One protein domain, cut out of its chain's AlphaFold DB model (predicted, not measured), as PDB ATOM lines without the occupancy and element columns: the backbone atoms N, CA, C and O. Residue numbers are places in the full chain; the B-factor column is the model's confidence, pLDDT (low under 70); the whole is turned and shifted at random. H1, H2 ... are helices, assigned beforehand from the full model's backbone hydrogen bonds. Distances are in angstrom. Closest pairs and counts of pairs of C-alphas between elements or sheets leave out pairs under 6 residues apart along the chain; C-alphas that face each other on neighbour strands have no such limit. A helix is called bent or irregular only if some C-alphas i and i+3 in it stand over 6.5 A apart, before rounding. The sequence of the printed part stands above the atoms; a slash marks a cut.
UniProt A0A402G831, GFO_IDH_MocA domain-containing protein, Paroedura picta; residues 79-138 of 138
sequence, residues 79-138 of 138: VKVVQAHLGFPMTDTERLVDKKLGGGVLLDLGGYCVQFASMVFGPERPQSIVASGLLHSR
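AT A GLANCE: This is residues 79 to 138 of the 138 residues of the protein "GFO_IDH_MocA domain-containing protein" of Paroedura picta (UniProt A0A402G831). Little of this rod-shaped domain is regular structure: one long helix, H2, has the extended stretch of residues 79 to 93 running along its side, and the tail after H2 folds back, with residues 127 to 134 standing free. A short helix, H1, lies past the beginning of H2. The printed part has 60 residues, with 21 in two named helices, H1 then H2, and no named strand: all helix. It is loose, with a radius of gyration of the C-alphas of 13.8 A and spans of 38 by 18 by 17 A.

IN THESE COORDINATES: H1 is residues 94 to 97, from C-alpha 94 at (-57.124, -35.695, -29.667). H2, residues 105 to 121, measures 22.8 A and ends at C-alpha 121, (-43.118, -65.274, -18.327). H2 has a kink of 32 degrees near residue 112 and is only just irregular: C-alphas 108 and 111 are 6.7 A apart.

HOW THE PARTS SIT: H1 and H2 are close but not clearly touching; their closest C-alphas, of Leu 96 and Asp 108, are 7.4 A apart. In H2, 10 of 13 O i to N i+4 pairs are within hydrogen-bond range; H1 is too short for such a pair.

THE WHOLE: The C-alphas farthest apart, of Val 79 and Arg 138, are 39.4 A apart. The printed part has no cut, and the link from H1 to H2 is short. Residues 137 to 138 have pLDDT under 70.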
ATOM      1  N   VAL A  79     -35.599 -67.680 -18.847       95.44
ATOM      2  CA  VAL A  79     -35.696 -66.226 -19.014       95.44
ATOM      3  C   VAL A  79     -35.570 -65.547 -17.653       95.44
ATOM      4  O   VAL A  79     -36.335 -65.829 -16.735       95.44
ATOM      5  N   LYS A  80     -34.604 -64.633 -17.524       95.44
ATOM      6  CA  LYS A  80     -34.373 -63.876 -16.282       95.44
ATOM      7  C   LYS A  80     -34.973 -62.474 -16.312       95.44
ATOM      8  O   LYS A  80     -35.396 -61.975 -15.276       95.44
ATOM      9  N   VAL A  81     -35.008 -61.835 -17.482       96.75
ATOM     10  CA  VAL A  81     -35.454 -60.444 -17.651       96.75
ATOM     11  C   VAL A  81     -36.171 -60.285 -18.989       96.75
ATOM     12  O   VAL A  81     -35.749 -60.853 -19.995       96.75
ATOM     13  N   VAL A  82     -37.226 -59.468 -19.001       96.94
ATOM     14  CA  VAL A  82     -37.884 -58.973 -20.216       96.94
ATOM     15  C   VAL A  82     -37.888 -57.453 -20.177       96.94
ATOM     16  O   VAL A  82     -38.284 -56.858 -19.177       96.94
ATOM     17  N   GLN A  83     -37.477 -56.830 -21.277       97.69
ATOM     18  CA  GLN A  83     -37.577 -55.388 -21.480       97.69
ATOM     19  C   GLN A  83     -38.470 -55.125 -22.692       97.69
ATOM     20  O   GLN A  83     -38.274 -55.717 -23.752       97.69
ATOM     21  N   ALA A  84     -39.458 -54.248 -22.529       97.19
ATOM     22  CA  ALA A  84     -40.382 -53.866 -23.588       97.19
ATOM     23  C   ALA A  84     -40.617 -52.358 -23.537       97.19
ATOM     24  O   ALA A  84     -41.003 -51.815 -22.502       97.19
ATOM     25  N   HIS A  85     -40.400 -51.697 -24.669       96.56
ATOM     26  CA  HIS A  85     -40.552 -50.256 -24.812       96.56
ATOM     27  C   HIS A  85     -41.459 -49.974 -26.004       96.56
ATOM     28  O   HIS A  85     -41.251 -50.515 -27.088       96.56
ATOM     29  N   LEU A  86     -42.458 -49.121 -25.799       95.44
ATOM     30  CA  LEU A  86     -43.328 -48.633 -26.857       95.44
ATOM     31  C   LEU A  86     -43.651 -47.169 -26.577       95.44
ATOM     32  O   LEU A  86     -44.197 -46.841 -25.526       95.44
ATOM     33  N   GLY A  87     -43.305 -46.299 -27.519       92.88
ATOM     34  CA  GLY A  87     -43.543 -44.869 -27.409       92.88
ATOM     35  C   GLY A  87     -43.499 -44.206 -28.774       92.88
ATOM     36  O   GLY A  87     -42.710 -44.588 -29.636       92.88
ATOM     37  N   PHE A  88     -44.371 -43.225 -28.966       89.75
ATOM     38  CA  PHE A  88     -44.425 -42.375 -30.148       89.75
ATOM     39  C   PHE A  88     -45.110 -41.046 -29.791       89.75
ATOM     40  O   PHE A  88     -45.759 -40.964 -28.745       89.75
ATOM     41  N   PRO A  89     -44.969 -39.994 -30.617       90.19
ATOM     42  CA  PRO A  89     -45.694 -38.744 -30.414       90.19
ATOM     43  C   PRO A  89     -47.212 -38.977 -30.463       90.19
ATOM     44  O   PRO A  89     -47.738 -39.460 -31.461       90.19
ATOM     45  N   MET A  90     -47.912 -38.657 -29.373       89.38
ATOM     46  CA  MET A  90     -49.368 -38.849 -29.242       89.38
ATOM     47  C   MET A  90     -50.137 -37.526 -29.121       89.38
ATOM     48  O   MET A  90     -51.363 -37.526 -29.191       89.38
ATOM     49  N   THR A  91     -49.434 -36.406 -28.918       88.19
ATOM     50  CA  THR A  91     -50.022 -35.115 -28.513       88.19
ATOM     51  C   THR A  91     -50.970 -34.515 -29.538       88.19
ATOM     52  O   THR A  91     -51.877 -33.784 -29.157       88.19
ATOM     53  N   ASP A  92     -50.779 -34.849 -30.811       90.50
ATOM     54  CA  ASP A  92     -51.539 -34.264 -31.918       90.50
ATOM     55  C   ASP A  92     -52.794 -35.083 -32.254       90.50
ATOM     56  O   ASP A  92     -53.590 -34.701 -33.106       90.50
ATOM     57  N   THR A  93     -52.992 -36.224 -31.584       91.56
ATOM     58  CA  THR A  93     -54.189 -37.053 -31.743       91.56
ATOM     59  C   THR A  93     -55.108 -36.848 -30.546       91.56
ATOM     60  O   THR A  93     -54.880 -37.413 -29.479       91.56
ATOM     61  N   GLU A  94     -56.186 -36.085 -30.733       91.94
ATOM     62  CA  GLU A  94     -57.124 -35.695 -29.667       91.94
ATOM     63  C   GLU A  94     -57.606 -36.884 -28.820       91.94
ATOM     64  O   GLU A  94     -57.533 -36.857 -27.592       91.94
ATOM     65  N   ARG A  95     -57.988 -37.993 -29.470       93.19
ATOM     66  CA  ARG A  95     -58.420 -39.220 -28.785       93.19
ATOM     67  C   ARG A  95     -57.364 -39.750 -27.811       93.19
ATOM     68  O   ARG A  95     -57.718 -40.215 -26.734       93.19
ATOM     69  N   LEU A  96     -56.085 -39.688 -28.193       91.81
ATOM     70  CA  LEU A  96     -54.955 -40.207 -27.417       91.81
ATOM     71  C   LEU A  96     -54.654 -39.399 -26.152       91.81
ATOM     72  O   LEU A  96     -54.065 -39.949 -25.220       91.81
ATOM     73  N   VAL A  97     -55.072 -38.134 -26.100       91.06
ATOM     74  CA  VAL A  97     -54.837 -37.240 -24.957       91.06
ATOM     75  C   VAL A  97     -56.089 -36.985 -24.117       91.06
ATOM     76  O   VAL A  97     -55.964 -36.635 -22.944       91.06
ATOM     77  N   ASP A  98     -57.291 -37.208 -24.658       92.31
ATOM     78  CA  ASP A  98     -58.534 -37.016 -23.911       92.31
ATOM     79  C   ASP A  98     -58.750 -38.114 -22.851       92.31
ATOM     80  O   ASP A  98     -59.085 -39.270 -23.139       92.31
ATOM     81  N   LYS A  99     -58.630 -37.723 -21.580       90.88
ATOM     82  CA  LYS A  99     -58.859 -38.585 -20.409       90.88
ATOM     83  C   LYS A  99     -60.288 -39.136 -20.359       90.88
ATOM     84  O   LYS A  99     -60.480 -40.255 -19.885       90.88
ATOM     85  N   LYS A 100     -61.287 -38.405 -20.872       93.19
ATOM     86  CA  LYS A 100     -62.685 -38.873 -20.924       93.19
ATOM     87  C   LYS A 100     -62.863 -40.046 -21.882       93.19
ATOM     88  O   LYS A 100     -63.749 -40.866 -21.666       93.19
ATOM     89  N   LEU A 101     -62.008 -40.154 -22.899       94.31
ATOM     90  CA  LEU A 101     -61.972 -41.270 -23.848       94.31
ATOM     91  C   LEU A 101     -61.012 -42.386 -23.413       94.31
ATOM     92  O   LEU A 101     -60.724 -43.293 -24.196       94.31
ATOM     93  N   GLY A 102     -60.495 -42.325 -22.182       91.25
ATOM     94  CA  GLY A 102     -59.475 -43.249 -21.696       91.25
ATOM     95  C   GLY A 102     -58.142 -43.108 -22.428       91.25
ATOM     96  O   GLY A 102     -57.459 -44.110 -22.628       91.25
ATOM     97  N   GLY A 103     -57.813 -41.898 -22.890       90.62
ATOM     98  CA  GLY A 103     -56.501 -41.563 -23.433       90.62
ATOM     99  C   GLY A 103     -55.389 -41.618 -22.384       90.62
ATOM    100  O   GLY A 103     -55.629 -41.633 -21.173       90.62
ATOM    101  N   GLY A 104     -54.152 -41.637 -22.871       91.38
ATOM    102  CA  GLY A 104     -52.939 -41.717 -22.071       91.38
ATOM    103  C   GLY A 104     -52.138 -42.989 -22.333       91.38
ATOM    104  O   GLY A 104     -52.659 -44.050 -22.671       91.38
ATOM    105  N   VAL A 105     -50.827 -42.890 -22.116       91.62
ATOM    106  CA  VAL A 105     -49.858 -43.928 -22.507       91.62
ATOM    107  C   VAL A 105     -50.156 -45.310 -21.923       91.62
ATOM    108  O   VAL A 105     -49.849 -46.312 -22.560       91.62
ATOM    109  N   LEU A 106     -50.765 -45.393 -20.737       91.25
ATOM    110  CA  LEU A 106     -50.983 -46.668 -20.056       91.25
ATOM    111  C   LEU A 106     -51.999 -47.560 -20.785       91.25
ATOM    112  O   LEU A 106     -51.699 -48.723 -21.056       91.25
ATOM    113  N   LEU A 107     -53.176 -47.019 -21.112       92.62
ATOM    114  CA  LEU A 107     -54.253 -47.774 -21.762       92.62
ATOM    115  C   LEU A 107     -54.001 -47.954 -23.261       92.62
ATOM    116  O   LEU A 107     -54.379 -48.969 -23.841       92.62
ATOM    117  N   ASP A 108     -53.320 -46.996 -23.887       91.69
ATOM    118  CA  ASP A 108     -53.016 -47.065 -25.310       91.69
ATOM    119  C   ASP A 108     -51.844 -47.979 -25.640       91.69
ATOM    120  O   ASP A 108     -51.953 -48.794 -26.564       91.69
ATOM    121  N   LEU A 109     -50.738 -47.819 -24.903       93.75
ATOM    122  CA  LEU A 109     -49.430 -48.397 -25.224       93.75
ATOM    123  C   LEU A 109     -48.940 -49.377 -24.165       93.75
ATOM    124  O   LEU A 109     -48.437 -50.444 -24.506       93.75
ATOM    125  N   GLY A 110     -49.108 -49.037 -22.885       94.75
ATOM    126  CA  GLY A 110     -48.612 -49.824 -21.758       94.75
ATOM    127  C   GLY A 110     -49.119 -51.265 -21.782       94.75
ATOM    128  O   GLY A 110     -48.351 -52.192 -21.520       94.75
ATOM    129  N   GLY A 111     -50.371 -51.464 -22.209       95.62
ATOM    130  CA  GLY A 111     -50.954 -52.787 -22.433       95.62
ATOM    131  C   GLY A 111     -50.115 -53.689 -23.349       95.62
ATOM    132  O   GLY A 111     -49.982 -54.874 -23.057       95.62
ATOM    133  N   TYR A 112     -49.469 -53.149 -24.391       97.50
ATOM    134  CA  TYR A 112     -48.609 -53.930 -25.290       97.50
ATOM    135  C   TYR A 112     -47.338 -54.441 -24.606       97.50
ATOM    136  O   TYR A 112     -46.950 -55.593 -24.824       97.50
ATOM    137  N   CYS A 113     -46.706 -53.616 -23.767       97.25
ATOM    138  CA  CYS A 113     -45.527 -54.020 -23.001       97.25
ATOM    139  C   CYS A 113     -45.897 -55.059 -21.934       97.25
ATOM    140  O   CYS A 113     -45.231 -56.087 -21.812       97.25
ATOM    141  N   VAL A 114     -47.000 -54.832 -21.212       96.25
ATOM    142  CA  VAL A 114     -47.493 -55.747 -20.170       96.25
ATOM    143  C   VAL A 114     -47.879 -57.098 -20.765       96.25
ATOM    144  O   VAL A 114     -47.432 -58.136 -20.273       96.25
ATOM    145  N   GLN A 115     -48.652 -57.117 -21.857       96.81
ATOM    146  CA  GLN A 115     -49.032 -58.378 -22.492       96.81
ATOM    147  C   GLN A 115     -47.816 -59.111 -23.068       96.81
ATOM    148  O   GLN A 115     -47.825 -60.337 -23.078       96.81
ATOM    149  N   PHE A 116     -46.768 -58.411 -23.518       97.62
ATOM    150  CA  PHE A 116     -45.558 -59.061 -24.023       97.62
ATOM    151  C   PHE A 116     -44.786 -59.731 -22.885       97.62
ATOM    152  O   PHE A 116     -44.476 -60.916 -22.980       97.62
ATOM    153  N   ALA A 117     -44.562 -59.022 -21.775       96.88
ATOM    154  CA  ALA A 117     -43.929 -59.597 -20.590       96.88
ATOM    155  C   ALA A 117     -44.716 -60.805 -20.052       96.88
ATOM    156  O   ALA A 117     -44.131 -61.856 -19.802       96.88
ATOM    157  N   SER A 118     -46.048 -60.702 -19.978       96.31
ATOM    158  CA  SER A 118     -46.914 -61.829 -19.604       96.31
ATOM    159  C   SER A 118     -46.861 -62.985 -20.613       96.31
ATOM    160  O   SER A 118     -46.980 -64.142 -20.228       96.31
ATOM    161  N   MET A 119     -46.664 -62.724 -21.910       97.00
ATOM    162  CA  MET A 119     -46.469 -63.800 -22.892       97.00
ATOM    163  C   MET A 119     -45.192 -64.588 -22.610       97.00
ATOM    164  O   MET A 119     -45.191 -65.807 -22.752       97.00
ATOM    165  N   VAL A 120     -44.117 -63.883 -22.255       96.94
ATOM    166  CA  VAL A 120     -42.787 -64.468 -22.077       96.94
ATOM    167  C   VAL A 120     -42.676 -65.227 -20.755       96.94
ATOM    168  O   VAL A 120     -42.189 -66.353 -20.751       96.94
ATOM    169  N   PHE A 121     -43.151 -64.642 -19.653       95.94
ATOM    170  CA  PHE A 121     -43.118 -65.274 -18.327       95.94
ATOM    171  C   PHE A 121     -44.289 -66.238 -18.070       95.94
ATOM    172  O   PHE A 121     -44.291 -66.959 -17.078       95.94
ATOM    173  N   GLY A 122     -45.283 -66.282 -18.959       91.12
ATOM    174  CA  GLY A 122     -46.453 -67.142 -18.806       91.12
ATOM    175  C   GLY A 122     -47.506 -66.574 -17.838       91.12
ATOM    176  O   GLY A 122     -47.555 -65.367 -17.594       91.12
ATOM    177  N   PRO A 123     -48.409 -67.420 -17.307       87.81
ATOM    178  CA  PRO A 123     -49.568 -66.988 -16.518       87.81
ATOM    179  C   PRO A 123     -49.228 -66.556 -15.079       87.81
ATOM    180  O   PRO A 123     -50.132 -66.399 -14.254       87.81
ATOM    181  N   GLU A 124     -47.946 -66.390 -14.750       90.75
ATOM    182  CA  GLU A 124     -47.507 -65.982 -13.421       90.75
ATOM    183  C   GLU A 124     -47.914 -64.538 -13.110       90.75
ATOM    184  O   GLU A 124     -47.893 -63.645 -13.962       90.75
ATOM    185  N   ARG A 125     -48.302 -64.299 -11.855       94.81
ATOM    186  CA  ARG A 125     -48.620 -62.952 -11.375       94.81
ATOM    187  C   ARG A 125     -47.345 -62.271 -10.877       94.81
ATOM    188  O   ARG A 125     -46.601 -62.905 -10.129       94.81
ATOM    189  N   PRO A 126     -47.124 -60.983 -11.198       96.19
ATOM    190  CA  PRO A 126     -46.041 -60.217 -10.592       96.19
ATOM    191  C   PRO A 126     -46.136 -60.244  -9.062       96.19
ATOM    192  O   PRO A 126     -47.219 -60.053  -8.507       96.19
ATOM    193  N   GLN A 127     -45.006 -60.451  -8.386       97.75
ATOM    194  CA  GLN A 127     -44.926 -60.383  -6.921       97.75
ATOM    195  C   GLN A 127     -44.976 -58.936  -6.410       97.75
ATOM    196  O   GLN A 127     -45.496 -58.671  -5.330       97.75
ATOM    197  N   SER A 128     -44.453 -57.994  -7.196       97.88
ATOM    198  CA  SER A 128     -44.477 -56.561  -6.918       97.88
ATOM    199  C   SER A 128     -44.488 -55.762  -8.224       97.88
ATOM    200  O   SER A 128     -44.122 -56.269  -9.286       97.88
ATOM    201  N   ILE A 129     -44.953 -54.514  -8.151       97.25
ATOM    202  CA  ILE A 129     -44.963 -53.569  -9.271       97.25
ATOM    203  C   ILE A 129     -44.418 -52.242  -8.753       97.25
ATOM    204  O   ILE A 129     -44.912 -51.713  -7.759       97.25
ATOM    205  N   VAL A 130     -43.419 -51.702  -9.446       97.88
ATOM    206  CA  VAL A 130     -42.918 -50.341  -9.238       97.88
ATOM    207  C   VAL A 130     -43.213 -49.552 -10.504       97.88
ATOM    208  O   VAL A 130     -42.910 -50.010 -11.604       97.88
ATOM    209  N   ALA A 131     -43.825 -48.382 -10.351       95.56
ATOM    210  CA  ALA A 131     -44.165 -47.505 -11.460       95.56
ATOM    211  C   ALA A 131     -43.789 -46.063 -11.117       95.56
ATOM    212  O   ALA A 131     -44.012 -45.598 -10.001       95.56
ATOM    213  N   SER A 132     -43.240 -45.356 -12.096       95.75
ATOM    214  CA  SER A 132     -42.984 -43.922 -12.040       95.75
ATOM    215  C   SER A 132     -43.387 -43.296 -13.371       95.75
ATOM    216  O   SER A 132     -43.400 -43.955 -14.413       95.75
ATOM    217  N   GLY A 133     -43.777 -42.028 -13.338       92.44
ATOM    218  CA  GLY A 133     -44.230 -41.324 -14.527       92.44
ATOM    219  C   GLY A 133     -44.534 -39.864 -14.238       92.44
ATOM    220  O   GLY A 133     -44.564 -39.435 -13.086       92.44
ATOM    221  N   LEU A 134     -44.763 -39.110 -15.308       90.31
ATOM    222  CA  LEU A 134     -45.150 -37.708 -15.253       90.31
ATOM    223  C   LEU A 134     -46.568 -37.562 -15.792       90.31
ATOM    224  O   LEU A 134     -46.908 -38.132 -16.832       90.31
ATOM    225  N   LEU A 135     -47.389 -36.777 -15.098       85.75
ATOM    226  CA  LEU A 135     -48.690 -36.385 -15.612       85.75
ATOM    227  C   LEU A 135     -48.501 -35.183 -16.536       85.75
ATOM    228  O   LEU A 135     -47.997 -34.143 -16.114       85.75
ATOM    229  N   HIS A 136     -48.917 -35.316 -17.791       75.12
ATOM    230  CA  HIS A 136     -48.982 -34.161 -18.674       75.12
ATOM    231  C   HIS A 136     -50.162 -33.274 -18.250       75.12
ATOM    232  O   HIS A 136     -51.262 -33.772 -18.004       75.12
ATOM    233  N   SER A 137     -49.920 -31.969 -18.128       66.56
ATOM    234  CA  SER A 137     -50.851 -30.984 -17.555       66.56
ATOM    235  C   SER A 137     -51.993 -30.562 -18.484       66.56
ATOM    236  O   SER A 137     -52.769 -29.684 -18.113       66.56
ATOM    237  N   ARG A 138     -52.106 -31.174 -19.667       58.34
ATOM    238  CA  ARG A 138     -53.231 -30.960 -20.583       58.34
ATOM    239  C   ARG A 138     -54.378 -31.938 -20.305       58.34
ATOM    240  O   ARG A 138     -54.137 -33.051 -19.764       58.34
TER     241      ARG A 138